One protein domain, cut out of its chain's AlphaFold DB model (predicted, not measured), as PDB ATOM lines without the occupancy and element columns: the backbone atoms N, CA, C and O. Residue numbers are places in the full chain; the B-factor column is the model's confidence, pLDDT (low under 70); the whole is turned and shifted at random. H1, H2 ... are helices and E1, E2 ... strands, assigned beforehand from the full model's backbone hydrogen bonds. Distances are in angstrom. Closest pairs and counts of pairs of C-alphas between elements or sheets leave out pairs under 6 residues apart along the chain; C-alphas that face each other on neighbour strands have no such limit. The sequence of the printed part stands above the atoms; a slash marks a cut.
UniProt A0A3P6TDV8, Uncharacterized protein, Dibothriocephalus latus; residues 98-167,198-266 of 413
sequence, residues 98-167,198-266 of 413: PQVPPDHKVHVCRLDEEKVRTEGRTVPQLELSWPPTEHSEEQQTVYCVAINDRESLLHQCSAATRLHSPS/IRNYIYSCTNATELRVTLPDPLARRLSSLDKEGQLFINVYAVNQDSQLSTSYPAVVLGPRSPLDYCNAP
ATOM      1  N   PRO A  98     -32.904 -35.514  -5.571       74.31
ATOM      2  CA  PRO A  98     -31.904 -36.380  -6.193       74.31
ATOM      3  C   PRO A  98     -31.492 -37.531  -5.271       74.31
ATOM      4  O   PRO A  98     -31.269 -37.324  -4.079       74.31
ATOM      5  N   GLN A  99     -31.368 -38.746  -5.801       77.38
ATOM      6  CA  GLN A  99     -30.946 -39.911  -5.016       77.38
ATOM      7  C   GLN A  99     -29.517 -40.297  -5.375       77.38
ATOM      8  O   GLN A  99     -29.198 -40.543  -6.537       77.38
ATOM      9  N   VAL A 100     -28.644 -40.338  -4.372       76.56
ATOM     10  CA  VAL A 100     -27.251 -40.751  -4.552       76.56
ATOM     11  C   VAL A 100     -27.189 -42.286  -4.516       76.56
ATOM     12  O   VAL A 100     -27.730 -42.869  -3.574       76.56
ATOM     13  N   PRO A 101     -26.550 -42.959  -5.497       71.81
ATOM     14  CA  PRO A 101     -26.479 -44.421  -5.536       71.81
ATOM     15  C   PRO A 101     -25.849 -44.984  -4.257       71.81
ATOM     16  O   PRO A 101     -24.910 -44.373  -3.759       71.81
ATOM     17  N   PRO A 102     -26.247 -46.156  -3.739       59.25
ATOM     18  CA  PRO A 102     -25.702 -46.709  -2.487       59.25
ATOM     19  C   PRO A 102     -24.184 -46.975  -2.537       59.25
ATOM     20  O   PRO A 102     -23.504 -46.959  -1.519       59.25
ATOM     21  N   ASP A 103     -23.647 -47.131  -3.744       59.22
ATOM     22  CA  ASP A 103     -22.250 -47.420  -4.073       59.22
ATOM     23  C   ASP A 103     -21.404 -46.160  -4.368       59.22
ATOM     24  O   ASP A 103     -20.414 -46.188  -5.107       59.22
ATOM     25  N   HIS A 104     -21.831 -45.019  -3.840       65.31
ATOM     26  CA  HIS A 104     -21.278 -43.710  -4.139       65.31
ATOM     27  C   HIS A 104     -19.852 -43.541  -3.592       65.31
ATOM     28  O   HIS A 104     -19.609 -43.468  -2.392       65.31
ATOM     29  N   LYS A 105     -18.865 -43.430  -4.477       73.50
ATOM     30  CA  LYS A 105     -17.533 -42.941  -4.108       73.50
ATOM     31  C   LYS A 105     -17.157 -41.817  -5.054       73.50
ATOM     32  O   LYS A 105     -17.212 -41.989  -6.269       73.50
ATOM     33  N   VAL A 106     -16.826 -40.667  -4.476       78.31
ATOM     34  CA  VAL A 106     -16.236 -39.556  -5.217       78.31
ATOM     35  C   VAL A 106     -14.748 -39.858  -5.339       78.31
ATOM     36  O   VAL A 106     -14.056 -40.045  -4.337       78.31
ATOM     37  N   HIS A 107     -14.277 -39.957  -6.572       80.25
ATOM     38  CA  HIS A 107     -12.876 -40.170  -6.887       80.25
ATOM     39  C   HIS A 107     -12.208 -38.817  -7.097       80.25
ATOM     40  O   HIS A 107     -12.765 -37.938  -7.752       80.25
ATOM     41  N   VAL A 108     -11.018 -38.661  -6.522       83.19
ATOM     42  CA  VAL A 108     -10.208 -37.448  -6.634       83.19
ATOM     43  C   VAL A 108      -8.785 -37.873  -6.946       83.19
ATOM     44  O   VAL A 108      -8.236 -38.733  -6.256       83.19
ATOM     45  N   CYS A 109      -8.200 -37.279  -7.976       79.44
ATOM     46  CA  CYS A 109      -6.812 -37.503  -8.354       79.44
ATOM     47  C   CYS A 109      -6.145 -36.188  -8.769       79.44
ATOM     48  O   CYS A 109      -6.811 -35.203  -9.104       79.44
ATOM     49  N   ARG A 110      -4.814 -36.161  -8.706       81.00
ATOM     50  CA  ARG A 110      -3.998 -35.030  -9.155       81.00
ATOM     51  C   ARG A 110      -3.612 -35.213 -10.621       81.00
ATOM     52  O   ARG A 110      -3.116 -36.275 -10.990       81.00
ATOM     53  N   LEU A 111      -3.808 -34.194 -11.450       75.00
ATOM     54  CA  LEU A 111      -3.310 -34.211 -12.827       75.00
ATOM     55  C   LEU A 111      -1.794 -33.968 -12.830       75.00
ATOM     56  O   LEU A 111      -1.300 -33.181 -12.020       75.00
ATOM     57  N   ASP A 112      -1.065 -34.672 -13.701       61.22
ATOM     58  CA  ASP A 112       0.374 -34.444 -13.868       61.22
ATOM     59  C   ASP A 112       0.636 -33.009 -14.326       61.22
ATOM     60  O   ASP A 112      -0.142 -32.422 -15.081       61.22
ATOM     61  N   GLU A 113       1.755 -32.457 -13.863       56.97
ATOM     62  CA  GLU A 113       2.266 -31.152 -14.272       56.97
ATOM     63  C   GLU A 113       2.731 -31.204 -15.739       56.97
ATOM     64  O   GLU A 113       3.925 -31.156 -16.041       56.97
ATOM     65  N   GLU A 114       1.806 -31.306 -16.696       44.66
ATOM     66  CA  GLU A 114       2.129 -30.975 -18.080       44.66
ATOM     67  C   GLU A 114       2.420 -29.478 -18.136       44.66
ATOM     68  O   GLU A 114       1.524 -28.640 -18.133       44.66
ATOM     69  N   LYS A 115       3.723 -29.171 -18.106       43.12
ATOM     70  CA  LYS A 115       4.383 -27.907 -18.445       43.12
ATOM     71  C   LYS A 115       3.450 -26.906 -19.143       43.12
ATOM     72  O   LYS A 115       3.513 -26.751 -20.363       43.12
ATOM     73  N   VAL A 116       2.708 -26.107 -18.375       43.53
ATOM     74  CA  VAL A 116       2.274 -24.790 -18.850       43.53
ATOM     75  C   VAL A 116       3.528 -23.927 -18.828       43.53
ATOM     76  O   VAL A 116       3.879 -23.267 -17.854       43.53
ATOM     77  N   ARG A 117       4.293 -24.055 -19.914       40.78
ATOM     78  CA  ARG A 117       5.550 -23.357 -20.195       40.78
ATOM     79  C   ARG A 117       5.292 -21.930 -20.685       40.78
ATOM     80  O   ARG A 117       5.964 -21.425 -21.573       40.78
ATOM     81  N   THR A 118       4.337 -21.278 -20.050       42.56
ATOM     82  CA  THR A 118       4.070 -19.855 -20.163       42.56
ATOM     83  C   THR A 118       3.982 -19.362 -18.725       42.56
ATOM     84  O   THR A 118       3.036 -19.674 -18.017       42.56
ATOM     85  N   GLU A 119       5.035 -18.667 -18.279       47.31
ATOM     86  CA  GLU A 119       5.160 -17.952 -16.988       47.31
ATOM     87  C   GLU A 119       5.716 -18.695 -15.753       47.31
ATOM     88  O   GLU A 119       5.861 -18.086 -14.696       47.31
ATOM     89  N   GLY A 120       6.151 -19.956 -15.854       50.88
ATOM     90  CA  GLY A 120       7.009 -20.568 -14.819       50.88
ATOM     91  C   GLY A 120       6.344 -20.827 -13.456       50.88
ATOM     92  O   GLY A 120       7.044 -21.049 -12.468       50.88
ATOM     93  N   ARG A 121       5.007 -20.832 -13.390       55.41
ATOM     94  CA  ARG A 121       4.237 -21.113 -12.170       55.41
ATOM     95  C   ARG A 121       3.384 -22.367 -12.376       55.41
ATOM     96  O   ARG A 121       2.438 -22.350 -13.156       55.41
ATOM     97  N   THR A 122       3.730 -23.471 -11.711       58.88
ATOM     98  CA  THR A 122       2.916 -24.696 -11.727       58.88
ATOM     99  C   THR A 122       1.677 -24.483 -10.861       58.88
ATOM    100  O   THR A 122       1.778 -24.100  -9.695       58.88
ATOM    101  N   VAL A 123       0.487 -24.681 -11.433       66.75
ATOM    102  CA  VAL A 123      -0.775 -24.548 -10.694       66.75
ATOM    103  C   VAL A 123      -1.380 -25.938 -10.521       66.75
ATOM    104  O   VAL A 123      -1.697 -26.580 -11.522       66.75
ATOM    105  N   PRO A 124      -1.541 -26.439  -9.282       78.19
ATOM    106  CA  PRO A 124      -2.029 -27.791  -9.075       78.19
ATOM    107  C   PRO A 124      -3.495 -27.904  -9.490       78.19
ATOM    108  O   PRO A 124      -4.359 -27.154  -9.022       78.19
ATOM    109  N   GLN A 125      -3.767 -28.877 -10.357       83.94
ATOM    110  CA  GLN A 125      -5.107 -29.217 -10.811       83.94
ATOM    111  C   GLN A 125      -5.553 -30.557 -10.228       83.94
ATOM    112  O   GLN A 125      -4.777 -31.514 -10.143       83.94
ATOM    113  N   LEU A 126      -6.823 -30.613  -9.833       86.81
ATOM    114  CA  LEU A 126      -7.486 -31.835  -9.399       86.81
ATOM    115  C   LEU A 126      -8.551 -32.227 -10.415       86.81
ATOM    116  O   LEU A 126      -9.302 -31.376 -10.900       86.81
ATOM    117  N   GLU A 127      -8.645 -33.522 -10.680       85.50
ATOM    118  CA  GLU A 127      -9.762 -34.116 -11.400       85.50
ATOM    119  C   GLU A 127     -10.642 -34.874 -10.408       85.50
ATOM    120  O   GLU A 127     -10.163 -35.664  -9.588       85.50
ATOM    121  N   LEU A 128     -11.940 -34.583 -10.461       84.75
ATOM    122  CA  LEU A 128     -12.958 -35.195  -9.626       84.75
ATOM    123  C   LEU A 128     -13.961 -35.935 -10.501       84.75
ATOM    124  O   LEU A 128     -14.396 -35.401 -11.520       84.75
ATOM    125  N   SER A 129     -14.380 -37.122 -10.069       81.88
ATOM    126  CA  SER A 129     -15.465 -37.864 -10.710       81.88
ATOM    127  C   SER A 129     -16.373 -38.553  -9.695       81.88
ATOM    128  O   SER A 129     -15.949 -38.954  -8.608       81.88
ATOM    129  N   TRP A 130     -17.651 -38.677 -10.035       81.69
ATOM    130  CA  TRP A 130     -18.673 -39.305  -9.195       81.69
ATOM    131  C   TRP A 130     -19.684 -40.074 -10.054       81.69
ATOM    132  O   TRP A 130     -19.767 -39.869 -11.262       81.69
ATOM    133  N   PRO A 131     -20.446 -41.026  -9.494       78.00
ATOM    134  CA  PRO A 131     -21.543 -41.636 -10.236       78.00
ATOM    135  C   PRO A 131     -22.703 -40.634 -10.409       78.00
ATOM    136  O   PRO A 131     -22.876 -39.778  -9.551       78.00
ATOM    137  N   PRO A 132     -23.518 -40.732 -11.474       81.62
ATOM    138  CA  PRO A 132     -24.737 -39.932 -11.588       81.62
ATOM    139  C   PRO A 132     -25.789 -40.367 -10.559       81.62
ATOM    140  O   PRO A 132     -25.800 -41.521 -10.123       81.62
ATOM    141  N   THR A 133     -26.701 -39.460 -10.205       78.69
ATOM    142  CA  THR A 133     -27.851 -39.768  -9.344       78.69
ATOM    143  C   THR A 133     -28.836 -40.730 -10.002       78.69
ATOM    144  O   THR A 133     -29.011 -40.737 -11.221       78.69
ATOM    145  N   GLU A 134     -29.517 -41.530  -9.186       70.06
ATOM    146  CA  GLU A 134     -30.572 -42.429  -9.651       70.06
ATOM    147  C   GLU A 134     -31.806 -41.629 -10.107       70.06
ATOM    148  O   GLU A 134     -32.170 -40.629  -9.487       70.06
ATOM    149  N   HIS A 135     -32.467 -42.091 -11.176       59.66
ATOM    150  CA  HIS A 135     -33.702 -41.510 -11.736       59.66
ATOM    151  C   HIS A 135     -33.572 -40.083 -12.319       59.66
ATOM    152  O   HIS A 135     -34.453 -39.244 -12.144       59.66
ATOM    153  N   SER A 136     -32.487 -39.831 -13.061       53.03
ATOM    154  CA  SER A 136     -32.197 -38.543 -13.718       53.03
ATOM    155  C   SER A 136     -33.022 -38.237 -14.981       53.03
ATOM    156  O   SER A 136     -32.923 -37.120 -15.479       53.03
ATOM    157  N   GLU A 137     -33.796 -39.176 -15.536       49.22
ATOM    158  CA  GLU A 137     -34.383 -39.001 -16.884       49.22
ATOM    159  C   GLU A 137     -35.456 -37.899 -16.966       49.22
ATOM    160  O   GLU A 137     -35.652 -37.320 -18.028       49.22
ATOM    161  N   GLU A 138     -36.084 -37.540 -15.842       51.62
ATOM    162  CA  GLU A 138     -37.076 -36.451 -15.766       51.62
ATOM    163  C   GLU A 138     -36.597 -35.246 -14.934       51.62
ATOM    164  O   GLU A 138     -37.361 -34.309 -14.709       51.62
ATOM    165  N   GLN A 139     -35.361 -35.264 -14.421       62.94
ATOM    166  CA  GLN A 139     -34.868 -34.263 -13.466       62.94
ATOM    167  C   GLN A 139     -33.658 -33.514 -14.021       62.94
ATOM    168  O   GLN A 139     -32.619 -34.123 -14.282       62.94
ATOM    169  N   GLN A 140     -33.749 -32.182 -14.116       73.69
ATOM    170  CA  GLN A 140     -32.600 -31.331 -14.442       73.69
ATOM    171  C   GLN A 140     -31.636 -31.275 -13.250       73.69
ATOM    172  O   GLN A 140     -31.723 -30.402 -12.386       73.69
ATOM    173  N   THR A 141     -30.739 -32.259 -13.168       82.19
ATOM    174  CA  THR A 141     -29.751 -32.355 -12.088       82.19
ATOM    175  C   THR A 141     -28.459 -31.649 -12.478       82.19
ATOM    176  O   THR A 141     -27.851 -31.965 -13.498       82.19
ATOM    177  N   VAL A 142     -28.009 -30.729 -11.629       86.88
ATOM    178  CA  VAL A 142     -26.692 -30.093 -11.705       86.88
ATOM    179  C   VAL A 142     -25.873 -30.490 -10.489       86.88
ATOM    180  O   VAL A 142     -26.382 -30.562  -9.372       86.88
ATOM    181  N   TYR A 143     -24.588 -30.740 -10.698       88.38
ATOM    182  CA  TYR A 143     -23.657 -31.097  -9.643       88.38
ATOM    183  C   TYR A 143     -22.818 -29.891  -9.256       88.38
ATOM    184  O   TYR A 143     -22.175 -29.294 -10.110       88.38
ATOM    185  N   CYS A 144     -22.783 -29.545  -7.976       89.81
ATOM    186  CA  CYS A 144     -21.935 -28.476  -7.459       89.81
ATOM    187  C   CYS A 144     -20.864 -29.051  -6.534       89.81
ATOM    188  O   CYS A 144     -21.164 -29.861  -5.659       89.81
ATOM    189  N   VAL A 145     -19.621 -28.614  -6.705       91.56
ATOM    190  CA  VAL A 145     -18.462 -29.061  -5.929       91.56
ATOM    191  C   VAL A 145     -17.956 -27.916  -5.068       91.56
ATOM    192  O   VAL A 145     -17.692 -26.829  -5.581       91.56
ATOM    193  N   ALA A 146     -17.789 -28.173  -3.771       90.88
ATOM    194  CA  ALA A 146     -17.146 -27.276  -2.820       90.88
ATOM    195  C   ALA A 146     -15.822 -27.873  -2.327       90.88
ATOM    196  O   ALA A 146     -15.803 -29.006  -1.850       90.88
ATOM    197  N   ILE A 147     -14.736 -27.098  -2.400       91.62
ATOM    198  CA  ILE A 147     -13.414 -27.479  -1.869       91.62
ATOM    199  C   ILE A 147     -12.936 -26.419  -0.883       91.62
ATOM    200  O   ILE A 147     -12.961 -25.236  -1.218       91.62
ATOM    201  N   ASN A 148     -12.500 -26.822   0.314       91.00
ATOM    202  CA  ASN A 148     -11.991 -25.908   1.342       91.00
ATOM    203  C   ASN A 148     -10.959 -26.563   2.290       91.00
ATOM    204  O   ASN A 148     -10.717 -27.765   2.211       91.00
ATOM    205  N   ASP A 149     -10.354 -25.768   3.183       87.69
ATOM    206  CA  ASP A 149      -9.279 -26.184   4.102       87.69
ATOM    207  C   ASP A 149      -9.645 -26.148   5.599       87.69
ATOM    208  O   ASP A 149      -8.754 -26.236   6.444       87.69
ATOM    209  N   ARG A 150     -10.925 -25.974   5.951       80.25
ATOM    210  CA  ARG A 150     -11.347 -25.817   7.356       80.25
ATOM    211  C   ARG A 150     -12.330 -26.874   7.821       80.25
ATOM    212  O   ARG A 150     -12.154 -27.403   8.912       80.25
ATOM    213  N   GLU A 151     -13.373 -27.141   7.039       81.56
ATOM    214  CA  GLU A 151     -14.421 -28.071   7.451       81.56
ATOM    215  C   GLU A 151     -15.269 -28.595   6.296       81.56
ATOM    216  O   GLU A 151     -15.506 -27.933   5.284       81.56
ATOM    217  N   SER A 152     -15.824 -29.784   6.501       83.38
ATOM    218  CA  SER A 152     -16.759 -30.377   5.556       83.38
ATOM    219  C   SER A 152     -18.094 -29.638   5.559       83.38
ATOM    220  O   SER A 152     -18.789 -29.549   6.575       83.38
ATOM    221  N   LEU A 153     -18.493 -29.149   4.388       81.81
ATOM    222  CA  LEU A 153     -19.792 -28.524   4.185       81.81
ATOM    223  C   LEU A 153     -20.783 -29.592   3.731       81.81
ATOM    224  O   LEU A 153     -21.084 -29.705   2.550       81.81
ATOM    225  N   LEU A 154     -21.283 -30.407   4.656       74.56
ATOM    226  CA  LEU A 154     -22.098 -31.580   4.309       74.56
ATOM    227  C   LEU A 154     -23.352 -31.248   3.489       74.56
ATOM    228  O   LEU A 154     -23.756 -32.046   2.657       74.56
ATOM    229  N   HIS A 155     -23.924 -30.054   3.644       76.75
ATOM    230  CA  HIS A 155     -25.163 -29.668   2.967       76.75
ATOM    231  C   HIS A 155     -24.960 -28.448   2.076       76.75
ATOM    232  O   HIS A 155     -24.231 -27.521   2.442       76.75
ATOM    233  N   GLN A 156     -25.660 -28.405   0.938       72.69
ATOM    234  CA  GLN A 156     -25.578 -27.276   0.009       72.69
ATOM    235  C   GLN A 156     -25.979 -25.959   0.689       72.69
ATOM    236  O   GLN A 156     -25.322 -24.947   0.477       72.69
ATOM    237  N   CYS A 157     -26.985 -25.962   1.570       68.00
ATOM    238  CA  CYS A 157     -27.367 -24.777   2.347       68.00
ATOM    239  C   CYS A 157     -26.219 -24.261   3.234       68.00
ATOM    240  O   CYS A 157     -25.998 -23.052   3.350       68.00
ATOM    241  N   SER A 158     -25.445 -25.172   3.831       70.12
ATOM    242  CA  SER A 158     -24.244 -24.822   4.595       70.12
ATOM    243  C   SER A 158     -23.181 -24.209   3.683       70.12
ATOM    244  O   SER A 158     -22.576 -23.204   4.043       70.12
ATOM    245  N   ALA A 159     -22.990 -24.743   2.475       72.81
ATOM    246  CA  ALA A 159     -22.082 -24.151   1.496       72.81
ATOM    247  C   ALA A 159     -22.548 -22.762   1.035       72.81
ATOM    248  O   ALA A 159     -21.789 -21.799   1.111       72.81
ATOM    249  N   ALA A 160     -23.814 -22.617   0.654       70.81
ATOM    250  CA  ALA A 160     -24.369 -21.358   0.176       70.81
ATOM    251  C   ALA A 160     -24.252 -20.239   1.222       70.81
ATOM    252  O   ALA A 160     -23.899 -19.111   0.894       70.81
ATOM    253  N   THR A 161     -24.468 -20.553   2.502       70.44
ATOM    254  CA  THR A 161     -24.335 -19.571   3.586       70.44
ATOM    255  C   THR A 161     -22.881 -19.259   3.949       70.44
ATOM    256  O   THR A 161     -22.582 -18.148   4.388       70.44
ATOM    257  N   ARG A 162     -21.950 -20.203   3.807       75.25
ATOM    258  CA  ARG A 162     -20.580 -20.024   4.314       75.25
ATOM    259  C   ARG A 162     -19.560 -19.633   3.264       75.25
ATOM    260  O   ARG A 162     -18.562 -19.015   3.624       75.25
ATOM    261  N   LEU A 163     -19.817 -19.963   2.004       74.62
ATOM    262  CA  LEU A 163     -18.969 -19.616   0.870       74.62
ATOM    263  C   LEU A 163     -19.398 -18.268   0.268       74.62
ATOM    264  O   LEU A 163     -18.569 -17.387   0.041       74.62
ATOM    265  N   HIS A 164     -20.704 -18.051   0.085       65.75
ATOM    266  CA  HIS A 164     -21.227 -16.821  -0.510       65.75
ATOM    267  C   HIS A 164     -21.620 -15.804   0.570       65.75
ATOM    268  O   HIS A 164     -22.736 -15.787   1.087       65.75
ATOM    269  N   SER A 165     -20.670 -14.931   0.917       53.38
ATOM    270  CA  SER A 165     -20.970 -13.710   1.670       53.38
ATOM    271  C   SER A 165     -21.673 -12.703   0.743       53.38
ATOM    272  O   SER A 165     -21.220 -12.538  -0.392       53.38
ATOM    273  N   PRO A 166     -22.720 -11.983   1.193       47.84
ATOM    274  CA  PRO A 166     -23.504 -11.045   0.370       47.84
ATOM    275  C   PRO A 166     -22.724  -9.845  -0.212       47.84
ATOM    276  O   PRO A 166     -23.308  -9.001  -0.880       47.84
ATOM    277  N   SER A 167     -21.413  -9.757   0.015       43.06
ATOM    278  CA  SER A 167     -20.539  -8.647  -0.380       43.06
ATOM    279  C   SER A 167     -19.488  -8.992  -1.455       43.06
ATOM    280  O   SER A 167     -18.644  -8.152  -1.755       43.06
ATOM    281  N   ILE A 198     -16.056 -18.869   5.018       82.00
ATOM    282  CA  ILE A 198     -14.842 -19.496   4.509       82.00
ATOM    283  C   ILE A 198     -14.301 -18.594   3.403       82.00
ATOM    284  O   ILE A 198     -15.017 -18.246   2.471       82.00
ATOM    285  N   ARG A 199     -13.038 -18.178   3.528       81.12
ATOM    286  CA  ARG A 199     -12.399 -17.259   2.570       81.12
ATOM    287  C   ARG A 199     -11.704 -17.990   1.425       81.12
ATOM    288  O   ARG A 199     -11.772 -17.538   0.290       81.12
ATOM    289  N   ASN A 200     -11.055 -19.111   1.728       85.62
ATOM    290  CA  ASN A 200     -10.326 -19.916   0.755       85.62
ATOM    291  C   ASN A 200     -11.198 -21.103   0.361       85.62
ATOM    292  O   ASN A 200     -11.296 -22.076   1.108       85.62
ATOM    293  N   TYR A 201     -11.857 -21.009  -0.785       87.94
ATOM    294  CA  TYR A 201     -12.686 -22.094  -1.282       87.94
ATOM    295  C   TYR A 201     -12.745 -22.102  -2.805       87.94
ATOM    296  O   TYR A 201     -12.459 -21.102  -3.464       87.94
ATOM    297  N   ILE A 202     -13.172 -23.236  -3.344       88.50
ATOM    298  CA  ILE A 202     -13.667 -23.361  -4.712       88.50
ATOM    299  C   ILE A 202     -15.129 -23.760  -4.616       88.50
ATOM    300  O   ILE A 202     -15.470 -24.640  -3.828       88.50
ATOM    301  N   TYR A 203     -15.977 -23.110  -5.408       89.00
ATOM    302  CA  TYR A 203     -17.350 -23.534  -5.634       89.00
ATOM    303  C   TYR A 203     -17.631 -23.474  -7.130       89.00
ATOM    304  O   TYR A 203     -17.560 -22.397  -7.721       89.00
ATOM    305  N   SER A 204     -17.893 -24.621  -7.747       86.06
ATOM    306  CA  SER A 204     -18.159 -24.708  -9.185       86.06
ATOM    307  C   SER A 204     -19.218 -25.761  -9.466       86.06
ATOM    308  O   SER A 204     -19.253 -26.795  -8.797       86.06
ATOM    309  N   CYS A 205     -20.089 -25.485 -10.431       87.06
ATOM    310  CA  CYS A 205     -21.190 -26.361 -10.798       87.06
ATOM    311  C   CYS A 205     -21.047 -26.833 -12.248       87.06
ATOM    312  O   CYS A 205     -20.605 -26.082 -13.114       87.06
ATOM    313  N   THR A 206     -21.429 -28.078 -12.503       83.62
ATOM    314  CA  THR A 206     -21.348 -28.752 -13.800       83.62
ATOM    315  C   THR A 206     -22.572 -29.643 -14.004       83.62
ATOM    316  O   THR A 206     -23.168 -30.135 -13.046       83.62
ATOM    317  N   ASN A 207     -22.970 -29.846 -15.255       83.00
ATOM    318  CA  ASN A 207     -23.982 -30.836 -15.631       83.00
ATOM    319  C   ASN A 207     -23.379 -32.241 -15.831       83.00
ATOM    320  O   ASN A 207     -24.118 -33.219 -15.908       83.00
ATOM    321  N   ALA A 208     -22.050 -32.347 -15.898       80.69
ATOM    322  CA  ALA A 208     -21.339 -33.607 -16.027       80.69
ATOM    323  C   ALA A 208     -21.079 -34.258 -14.661       80.69
ATOM    324  O   ALA A 208     -21.158 -33.629 -13.605       80.69
ATOM    325  N   THR A 209     -20.720 -35.539 -14.683       80.94
ATOM    326  CA  THR A 209     -20.298 -36.294 -13.493       80.94
ATOM    327  C   THR A 209     -18.793 -36.226 -13.234       80.94
ATOM    328  O   THR A 209     -18.243 -37.014 -12.462       80.94
ATOM    329  N   GLU A 210     -18.124 -35.302 -13.915       81.88
ATOM    330  CA  GLU A 210     -16.699 -35.032 -13.825       81.88
ATOM    331  C   GLU A 210     -16.456 -33.524 -13.763       81.88
ATOM    332  O   GLU A 210     -17.206 -32.724 -14.337       81.88
ATOM    333  N   LEU A 211     -15.412 -33.130 -13.039       83.06
ATOM    334  CA  LEU A 211     -15.010 -31.737 -12.926       83.06
ATOM    335  C   LEU A 211     -13.503 -31.626 -12.722       83.06
ATOM    336  O   LEU A 211     -12.933 -32.229 -11.812       83.06
ATOM    337  N   ARG A 212     -12.879 -30.775 -13.534       86.94
ATOM    338  CA  ARG A 212     -11.495 -30.343 -13.347       86.94
ATOM    339  C   ARG A 212     -11.479 -28.998 -12.651       86.94
ATOM    340  O   ARG A 212     -12.164 -28.064 -13.071       86.94
ATOM    341  N   VAL A 213     -10.696 -28.897 -11.587       87.19
ATOM    342  CA  VAL A 213     -10.580 -27.675 -10.788       87.19
ATOM    343  C   VAL A 213      -9.125 -27.291 -10.616       87.19
ATOM    344  O   VAL A 213      -8.267 -28.115 -10.305       87.19
ATOM    345  N   THR A 214      -8.857 -26.005 -10.798       87.38
ATOM    346  CA  THR A 214      -7.548 -25.414 -10.531       87.38
ATOM    347  C   THR A 214      -7.542 -24.874  -9.107       87.38
ATOM    348  O   THR A 214      -8.436 -24.108  -8.737       87.38
ATOM    349  N   LEU A 215      -6.570 -25.286  -8.291       85.69
ATOM    350  CA  LEU A 215      -6.503 -24.847  -6.901       85.69
ATOM    351  C   LEU A 215      -5.865 -23.454  -6.780       85.69
ATOM    352  O   LEU A 215      -4.761 -23.253  -7.284       85.69
ATOM    353  N   PRO A 216      -6.491 -22.505  -6.060       86.38
ATOM    354  CA  PRO A 216      -5.858 -21.233  -5.737       86.38
ATOM    355  C   PRO A 216      -4.698 -21.429  -4.746       86.38
ATOM    356  O   PRO A 216      -4.716 -22.360  -3.935       86.38
ATOM    357  N   ASP A 217      -3.734 -20.500  -4.747       82.62
ATOM    358  CA  ASP A 217      -2.494 -20.537  -3.945       82.62
ATOM    359  C   ASP A 217      -2.655 -20.988  -2.472       82.62
ATOM    360  O   ASP A 217      -1.807 -21.738  -1.975       82.62
ATOM    361  N   PRO A 218      -3.695 -20.577  -1.711       86.81
ATOM    362  CA  PRO A 218      -3.881 -21.050  -0.338       86.81
ATOM    363  C   PRO A 218      -4.189 -22.552  -0.261       86.81
ATOM    364  O   PRO A 218      -3.623 -23.249   0.578       86.81
ATOM    365  N   LEU A 219      -5.049 -23.060  -1.151       88.12
ATOM    366  CA  LEU A 219      -5.434 -24.474  -1.191       88.12
ATOM    367  C   LEU A 219      -4.333 -25.334  -1.827       88.12
ATOM    368  O   LEU A 219      -4.089 -26.445  -1.368       88.12
ATOM    369  N   ALA A 220      -3.610 -24.798  -2.812       86.06
ATOM    370  CA  ALA A 220      -2.431 -25.426  -3.410       86.06
ATOM    371  C   ALA A 220      -1.323 -25.700  -2.373       86.06
ATOM    372  O   ALA A 220      -0.756 -26.796  -2.313       86.06
ATOM    373  N   ARG A 221      -1.051 -24.727  -1.491       85.12
ATOM    374  CA  ARG A 221      -0.100 -24.903  -0.381       85.12
ATOM    375  C   ARG A 221      -0.569 -25.960   0.616       85.12
ATOM    376  O   ARG A 221       0.239 -26.770   1.056       85.12
ATOM    377  N   ARG A 222      -1.873 -25.998   0.923       85.44
ATOM    378  CA  ARG A 222      -2.468 -27.041   1.778       85.44
ATOM    379  C   ARG A 222      -2.323 -28.429   1.164       85.44
ATOM    380  O   ARG A 222      -1.915 -29.341   1.880       85.44
ATOM    381  N   LEU A 223      -2.569 -28.552  -0.144       84.12
ATOM    382  CA  LEU A 223      -2.381 -29.786  -0.908       84.12
ATOM    383  C   LEU A 223      -0.937 -30.302  -0.790       84.12
ATOM    384  O   LEU A 223      -0.716 -31.485  -0.558       84.12
ATOM    385  N   SER A 224       0.040 -29.399  -0.880       79.38
ATOM    386  CA  SER A 224       1.469 -29.735  -0.764       79.38
ATOM    387  C   SER A 224       1.881 -30.163   0.654       79.38
ATOM    388  O   SER A 224       2.902 -30.814   0.833       79.38
ATOM    389  N   SER A 225       1.093 -29.801   1.673       79.88
ATOM    390  CA  SER A 225       1.329 -30.150   3.083       79.88
ATOM    391  C   SER A 225       0.461 -31.303   3.608       79.88
ATOM    392  O   SER A 225       0.439 -31.528   4.821       79.88
ATOM    393  N   LEU A 226      -0.269 -32.012   2.732       77.44
ATOM    394  CA  LEU A 226      -1.184 -33.095   3.130       77.44
ATOM    395  C   LEU A 226      -0.487 -34.205   3.927       77.44
ATOM    396  O   LEU A 226      -1.088 -34.746   4.847       77.44
ATOM    397  N   ASP A 227       0.780 -34.500   3.621       67.06
ATOM    398  CA  ASP A 227       1.539 -35.581   4.266       67.06
ATOM    399  C   ASP A 227       1.952 -35.266   5.713       67.06
ATOM    400  O   ASP A 227       2.328 -36.168   6.458       67.06
ATOM    401  N   LYS A 228       1.897 -33.991   6.123       70.00
ATOM    402  CA  LYS A 228       2.292 -33.550   7.469       70.00
ATOM    403  C   LYS A 228       1.066 -33.314   8.346       70.00
ATOM    404  O   LYS A 228       0.841 -34.049   9.298       70.00
ATOM    405  N   GLU A 229       0.264 -32.304   8.007       71.94
ATOM    406  CA  GLU A 229      -0.891 -31.873   8.820       71.94
ATOM    407  C   GLU A 229      -2.034 -31.251   7.997       71.94
ATOM    408  O   GLU A 229      -3.080 -30.895   8.540       71.94
ATOM    409  N   GLY A 230      -1.861 -31.086   6.681       72.38
ATOM    410  CA  GLY A 230      -2.877 -30.473   5.830       72.38
ATOM    411  C   GLY A 230      -4.115 -31.355   5.686       72.38
ATOM    412  O   GLY A 230      -4.001 -32.565   5.498       72.38
ATOM    413  N   GLN A 231      -5.299 -30.741   5.712       85.31
ATOM    414  CA  GLN A 231      -6.549 -31.380   5.306       85.31
ATOM    415  C   GLN A 231      -7.246 -30.549   4.232       85.31
ATOM    416  O   GLN A 231      -7.250 -29.317   4.287       85.31
ATOM    417  N   LEU A 232      -7.838 -31.231   3.253       89.25
ATOM    418  CA  LEU A 232      -8.730 -30.627   2.267       89.25
ATOM    419  C   LEU A 232     -10.060 -31.368   2.281       89.25
ATOM    420  O   LEU A 232     -10.103 -32.595   2.202       89.25
ATOM    421  N   PHE A 233     -11.139 -30.603   2.358       90.25
ATOM    422  CA  PHE A 233     -12.504 -31.104   2.361       90.25
ATOM    423  C   PHE A 233     -13.115 -30.882   0.989       90.25
ATOM    424  O   PHE A 233     -13.076 -29.767   0.468       90.25
ATOM    425  N   ILE A 234     -13.668 -31.945   0.416       91.44
ATOM    426  CA  ILE A 234     -14.295 -31.949  -0.898       91.44
ATOM    427  C   ILE A 234     -15.714 -32.488  -0.740       91.44
ATOM    428  O   ILE A 234     -15.925 -33.632  -0.330       91.44
ATOM    429  N   ASN A 235     -16.692 -31.667  -1.099       91.88
ATOM    430  CA  ASN A 235     -18.106 -32.004  -1.035       91.88
ATOM    431  C   ASN A 235     -18.721 -31.854  -2.426       91.88
ATOM    432  O   ASN A 235     -18.525 -30.835  -3.085       91.88
ATOM    433  N   VAL A 236     -19.484 -32.860  -2.853       91.12
ATOM    434  CA  VAL A 236     -20.241 -32.840  -4.111       91.12
ATOM    435  C   VAL A 236     -21.726 -32.876  -3.770       91.12
ATOM    436  O   VAL A 236     -22.166 -33.721  -2.988       91.12
ATOM    437  N   TYR A 237     -22.499 -31.972  -4.360       88.94
ATOM    438  CA  TYR A 237     -23.947 -31.878  -4.193       88.94
ATOM    439  C   TYR A 237     -24.619 -32.144  -5.530       88.94
ATOM    440  O   TYR A 237     -24.292 -31.482  -6.508       88.94
ATOM    441  N   ALA A 238     -25.573 -33.067  -5.568       87.69
ATOM    442  CA  ALA A 238     -26.525 -33.174  -6.661       87.69
ATOM    443  C   ALA A 238     -27.711 -32.258  -6.361       87.69
ATOM    444  O   ALA A 238     -28.328 -32.393  -5.307       87.69
ATOM    445  N   VAL A 239     -28.014 -31.334  -7.264       81.69
ATOM    446  CA  VAL A 239     -29.031 -30.294  -7.097       81.69
ATOM    447  C   VAL A 239     -30.043 -30.435  -8.218       81.69
ATOM    448  O   VAL A 239     -29.690 -30.346  -9.389       81.69
ATOM    449  N   ASN A 240     -31.306 -30.643  -7.868       78.88
ATOM    450  CA  ASN A 240     -32.389 -30.580  -8.835       78.88
ATOM    451  C   ASN A 240     -32.747 -29.106  -9.074       78.88
ATOM    452  O   ASN A 240     -33.125 -28.401  -8.136       78.88
ATOM    453  N   GLN A 241     -32.613 -28.632 -10.311       74.69
ATOM    454  CA  GLN A 241     -32.844 -27.226 -10.655       74.69
ATOM    455  C   GLN A 241     -34.321 -26.816 -10.559       74.69
ATOM    456  O   GLN A 241     -34.609 -25.669 -10.220       74.69
ATOM    457  N   ASP A 242     -35.251 -27.744 -10.787       66.00
ATOM    458  CA  ASP A 242     -36.691 -27.472 -10.762       66.00
ATOM    459  C   ASP A 242     -37.224 -27.335  -9.331       66.00
ATOM    460  O   ASP A 242     -38.087 -26.506  -9.046       66.00
ATOM    461  N   SER A 243     -36.732 -28.179  -8.420       64.75
ATOM    462  CA  SER A 243     -37.184 -28.220  -7.025       64.75
ATOM    463  C   SER A 243     -36.284 -27.438  -6.067       64.75
ATOM    464  O   SER A 243     -36.688 -27.199  -4.930       64.75
ATOM    465  N   GLN A 244     -35.073 -27.065  -6.501       65.75
ATOM    466  CA  GLN A 244     -34.010 -26.491  -5.664       65.75
ATOM    467  C   GLN A 244     -33.633 -27.380  -4.465       65.75
ATOM    468  O   GLN A 244     -33.085 -26.914  -3.464       65.75
ATOM    469  N   LEU A 245     -33.932 -28.680  -4.546       69.88
ATOM    470  CA  LEU A 245     -33.557 -29.660  -3.535       69.88
ATOM    471  C   LEU A 245     -32.209 -30.282  -3.888       69.88
ATOM    472  O   LEU A 245     -31.934 -30.591  -5.049       69.88
ATOM    473  N   SER A 246     -31.387 -30.510  -2.865       77.06
ATOM    474  CA  SER A 246     -30.046 -31.058  -3.035       77.06
ATOM    475  C   SER A 246     -29.774 -32.247  -2.138       77.06
ATOM    476  O   SER A 246     -30.157 -32.227  -0.968       77.06
ATOM    477  N   THR A 247     -28.981 -33.182  -2.645       80.88
ATOM    478  CA  THR A 247     -28.430 -34.309  -1.890       80.88
ATOM    479  C   THR A 247     -26.915 -34.285  -1.980       80.88
ATOM    480  O   THR A 247     -26.352 -34.022  -3.040       80.88
ATOM    481  N   SER A 248     -26.234 -34.558  -0.871       84.06
ATOM    482  CA  SER A 248     -24.775 -34.597  -0.820       84.06
ATOM    483  C   SER A 248     -24.239 -36.013  -0.982       84.06
ATOM    484  O   SER A 248     -24.721 -36.940  -0.331       84.06
ATOM    485  N   TYR A 249     -23.172 -36.152  -1.760       85.75
ATOM    486  CA  TYR A 249     -22.269 -37.292  -1.637       85.75
ATOM    487  C   TYR A 249     -21.523 -37.199  -0.293       85.75
ATOM    488  O   TYR A 249     -21.350 -36.091   0.232       85.75
ATOM    489  N   PRO A 250     -21.046 -38.316   0.280       81.88
ATOM    490  CA  PRO A 250     -20.153 -38.285   1.422       81.88
ATOM    491  C   PRO A 250     -18.948 -37.422   1.124       81.88
ATOM    492  O   PRO A 250     -18.356 -37.489   0.042       81.88
ATOM    493  N   ALA A 251     -18.594 -36.617   2.114       84.81
ATOM    494  CA  ALA A 251     -17.452 -35.742   2.016       84.81
ATOM    495  C   ALA A 251     -16.169 -36.560   1.858       84.81
ATOM    496  O   ALA A 251     -15.901 -37.478   2.636       84.81
ATOM    497  N   VAL A 252     -15.361 -36.184   0.874       85.44
ATOM    498  CA  VAL A 252     -14.003 -36.693   0.731       85.44
ATOM    499  C   VAL A 252     -13.086 -35.790   1.539       85.44
ATOM    500  O   VAL A 252     -13.074 -34.572   1.352       85.44
ATOM    501  N   VAL A 253     -12.324 -36.393   2.446       86.25
ATOM    502  CA  VAL A 253     -11.325 -35.696   3.257       86.25
ATOM    503  C   VAL A 253      -9.952 -36.186   2.828       86.25
ATOM    504  O   VAL A 253      -9.606 -37.346   3.047       86.25
ATOM    505  N   LEU A 254      -9.180 -35.310   2.193       84.19
ATOM    506  CA  LEU A 254      -7.777 -35.567   1.880       84.19
ATOM    507  C   LEU A 254      -6.925 -35.165   3.084       84.19
ATOM    508  O   LEU A 254      -7.185 -34.134   3.703       84.19
ATOM    509  N   GLY A 255      -5.908 -35.961   3.406       79.44
ATOM    510  CA  GLY A 255      -5.016 -35.716   4.539       79.44
ATOM    511  C   GLY A 255      -3.987 -36.835   4.723       79.44
ATOM    512  O   GLY A 255      -3.897 -37.719   3.868       79.44
ATOM    513  N   PRO A 256      -3.279 -36.877   5.867       65.56
ATOM    514  CA  PRO A 256      -2.158 -37.799   6.095       65.56
ATOM    515  C   PRO A 256      -2.536 -39.284   5.990       65.56
ATOM    516  O   PRO A 256      -1.710 -40.142   5.701       65.56
ATOM    517  N   ARG A 257      -3.813 -39.608   6.235       59.06
ATOM    518  CA  ARG A 257      -4.356 -40.976   6.195       59.06
ATOM    519  C   ARG A 257      -4.919 -41.370   4.826       59.06
ATOM    520  O   ARG A 257      -5.466 -42.460   4.679       59.06
ATOM    521  N   SER A 258      -4.878 -40.483   3.837       61.12
ATOM    522  CA  SER A 258      -5.503 -40.686   2.528       61.12
ATOM    523  C   SER A 258      -4.625 -40.072   1.437       61.12
ATOM    524  O   SER A 258      -4.896 -38.952   1.000       61.12
ATOM    525  N   PRO A 259      -3.566 -40.788   1.006       62.69
ATOM    526  CA  PRO A 259      -2.644 -40.288  -0.004       62.69
ATOM    527  C   PRO A 259      -3.367 -40.106  -1.339       62.69
ATOM    528  O   PRO A 259      -4.090 -41.006  -1.793       62.69
ATOM    529  N   LEU A 260      -3.169 -38.928  -1.936       72.00
ATOM    530  CA  LEU A 260      -3.738 -38.538  -3.220       72.00
ATOM    531  C   LEU A 260      -2.877 -39.083  -4.362       72.00
ATOM    532  O   LEU A 260      -1.706 -38.728  -4.485       72.00
ATOM    533  N   ASP A 261      -3.478 -39.910  -5.212       69.56
ATOM    534  CA  ASP A 261      -2.807 -40.457  -6.391       69.56
ATOM    535  C   ASP A 261      -2.885 -39.506  -7.588       69.56
ATOM    536  O   ASP A 261      -3.774 -38.653  -7.686       69.56
ATOM    537  N   TYR A 262      -1.964 -39.695  -8.531       70.06
ATOM    538  CA  TYR A 262      -2.024 -39.053  -9.839       70.06
ATOM    539  C   TYR A 262      -3.068 -39.725 -10.736       70.06
ATOM    540  O   TYR A 262      -3.237 -40.941 -10.689       70.06
ATOM    541  N   CYS A 263      -3.746 -38.954 -11.585       64.25
ATOM    542  CA  CYS A 263      -4.780 -39.468 -12.491       64.25
ATOM    543  C   CYS A 263      -4.223 -40.436 -13.551       64.25
ATOM    544  O   CYS A 263      -4.949 -41.302 -14.029       64.25
ATOM    545  N   ASN A 264      -2.931 -40.318 -13.873       55.97
ATOM    546  CA  ASN A 264      -2.217 -41.209 -14.793       55.97
ATOM    547  C   ASN A 264      -1.646 -42.458 -14.102       55.97
ATOM    548  O   ASN A 264      -1.102 -43.338 -14.770       55.97
ATOM    549  N   ALA A 265      -1.753 -42.559 -12.772       47.19
ATOM    550  CA  ALA A 265      -1.470 -43.814 -12.091       47.19
ATOM    551  C   ALA A 265      -2.527 -44.846 -12.522       47.19
ATOM    552  O   ALA A 265      -3.693 -44.472 -12.674       47.19
ATOM    553  N   PRO A 266      -2.168 -46.131 -12.718       44.59
ATOM    554  CA  PRO A 266      -3.149 -47.167 -13.030       44.59
ATOM    555  C   PRO A 266      -4.284 -47.080 -12.007       44.59
ATOM    556  O   PRO A 266      -4.030 -47.178 -10.802       44.59
TER     557      PRO A 266
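Overview. This is residues 98 to 167 and 198 to 266 of the 413 residues of an uncharacterized protein of Dibothriocephalus latus (UniProt A0A3P6TDV8). A loose-edged sandwich is made of two sheets only partly face to face: a larger, twisted sheet of E3, E4, E6, E7 and E8, and a smaller sheet of E1, E2 and E5 whose strands cross those of the larger at 41 degrees. Helix H1 packs over the face of the larger sheet turned away from the smaller one, H2 packs at one end of the larger sheet, and residues 116 to 121 stick out. The printed part has 139 residues, with two named helices and eight named strands in the order E1 E2 E3 H1 E4 E5 H2 E6 E7 E8; the smaller sheet runs E1 - E2 - E5, and the neighbour pairs of both sheets are antiparallel. Under half of the residues are in named elements, the class is mixed, and the whole is compact, with a radius of gyration of the C-alphas of 15.5 A and spans of 46 by 40 by 33 A.

Along the chain. In the larger sheet, E6, residues 232 to 240, is 26.1 A long from C-alpha 232 at (-8.730, -30.627, 2.267). E3, residues 141 to 148, measures 23.2 A, and E4, residues 201 to 206, 16.6 A. E7 is residues 246 to 248 and E8 residues 252 to 254, ending at C-alpha 254 at (-7.777, -35.567, 1.880). In the smaller sheet, E1 is residues 107 to 110, beginning at C-alpha 107 at (-12.876, -40.170, -6.887), E2 residues 125 to 129 and E5 residues 210 to 214. H1, residues 156 to 163, and H2, residues 217 to 224, measure 10.2 A and 10.5 A.

Arrangement. E6 has E3 on one side, with N 142 and O 239 at 2.8 A, and E7 and E8 on the other, with N 238 and O 247 at 2.8 A and N 234 and O 252 at 2.9 A. E4 is on the other side of E3 from E6, with N 145 and O 204 at 2.8 A. The two sheets form a sandwich, face to face, their facing parts 9.6 A centre to centre. E1 and E2, a hairpin, have N 107 and O 129 at 2.8 A; E2 and E5 have N 126 and O 213 at 2.9 A. H1 is on the larger sheet at a height of 9.1 A, over E3 and only just over E6, with 3 C-alphas; its closest C-alpha to E6 is Gln 156 to Tyr 237, 6.4 A. H2 is on it too; the closest C-alphas of H2 and E6 are those of Leu 223 and Leu 232, 7.1 A. In H1 and H2 every O i to N i+4 pair is within hydrogen-bond range.

Size, cuts and confidence. The C-alphas of Gly 120 and Glu 138, the two farthest apart, are 46.9 A apart. Residues 168 to 197 are not printed, and C-alphas 167 and 198 are 13.2 A apart across the cut. The links E1 to E2 and E2 to E3 are long. Mean pLDDT of the printed part is 74.8; 39 residues are under 70, among them residues 112 to 123.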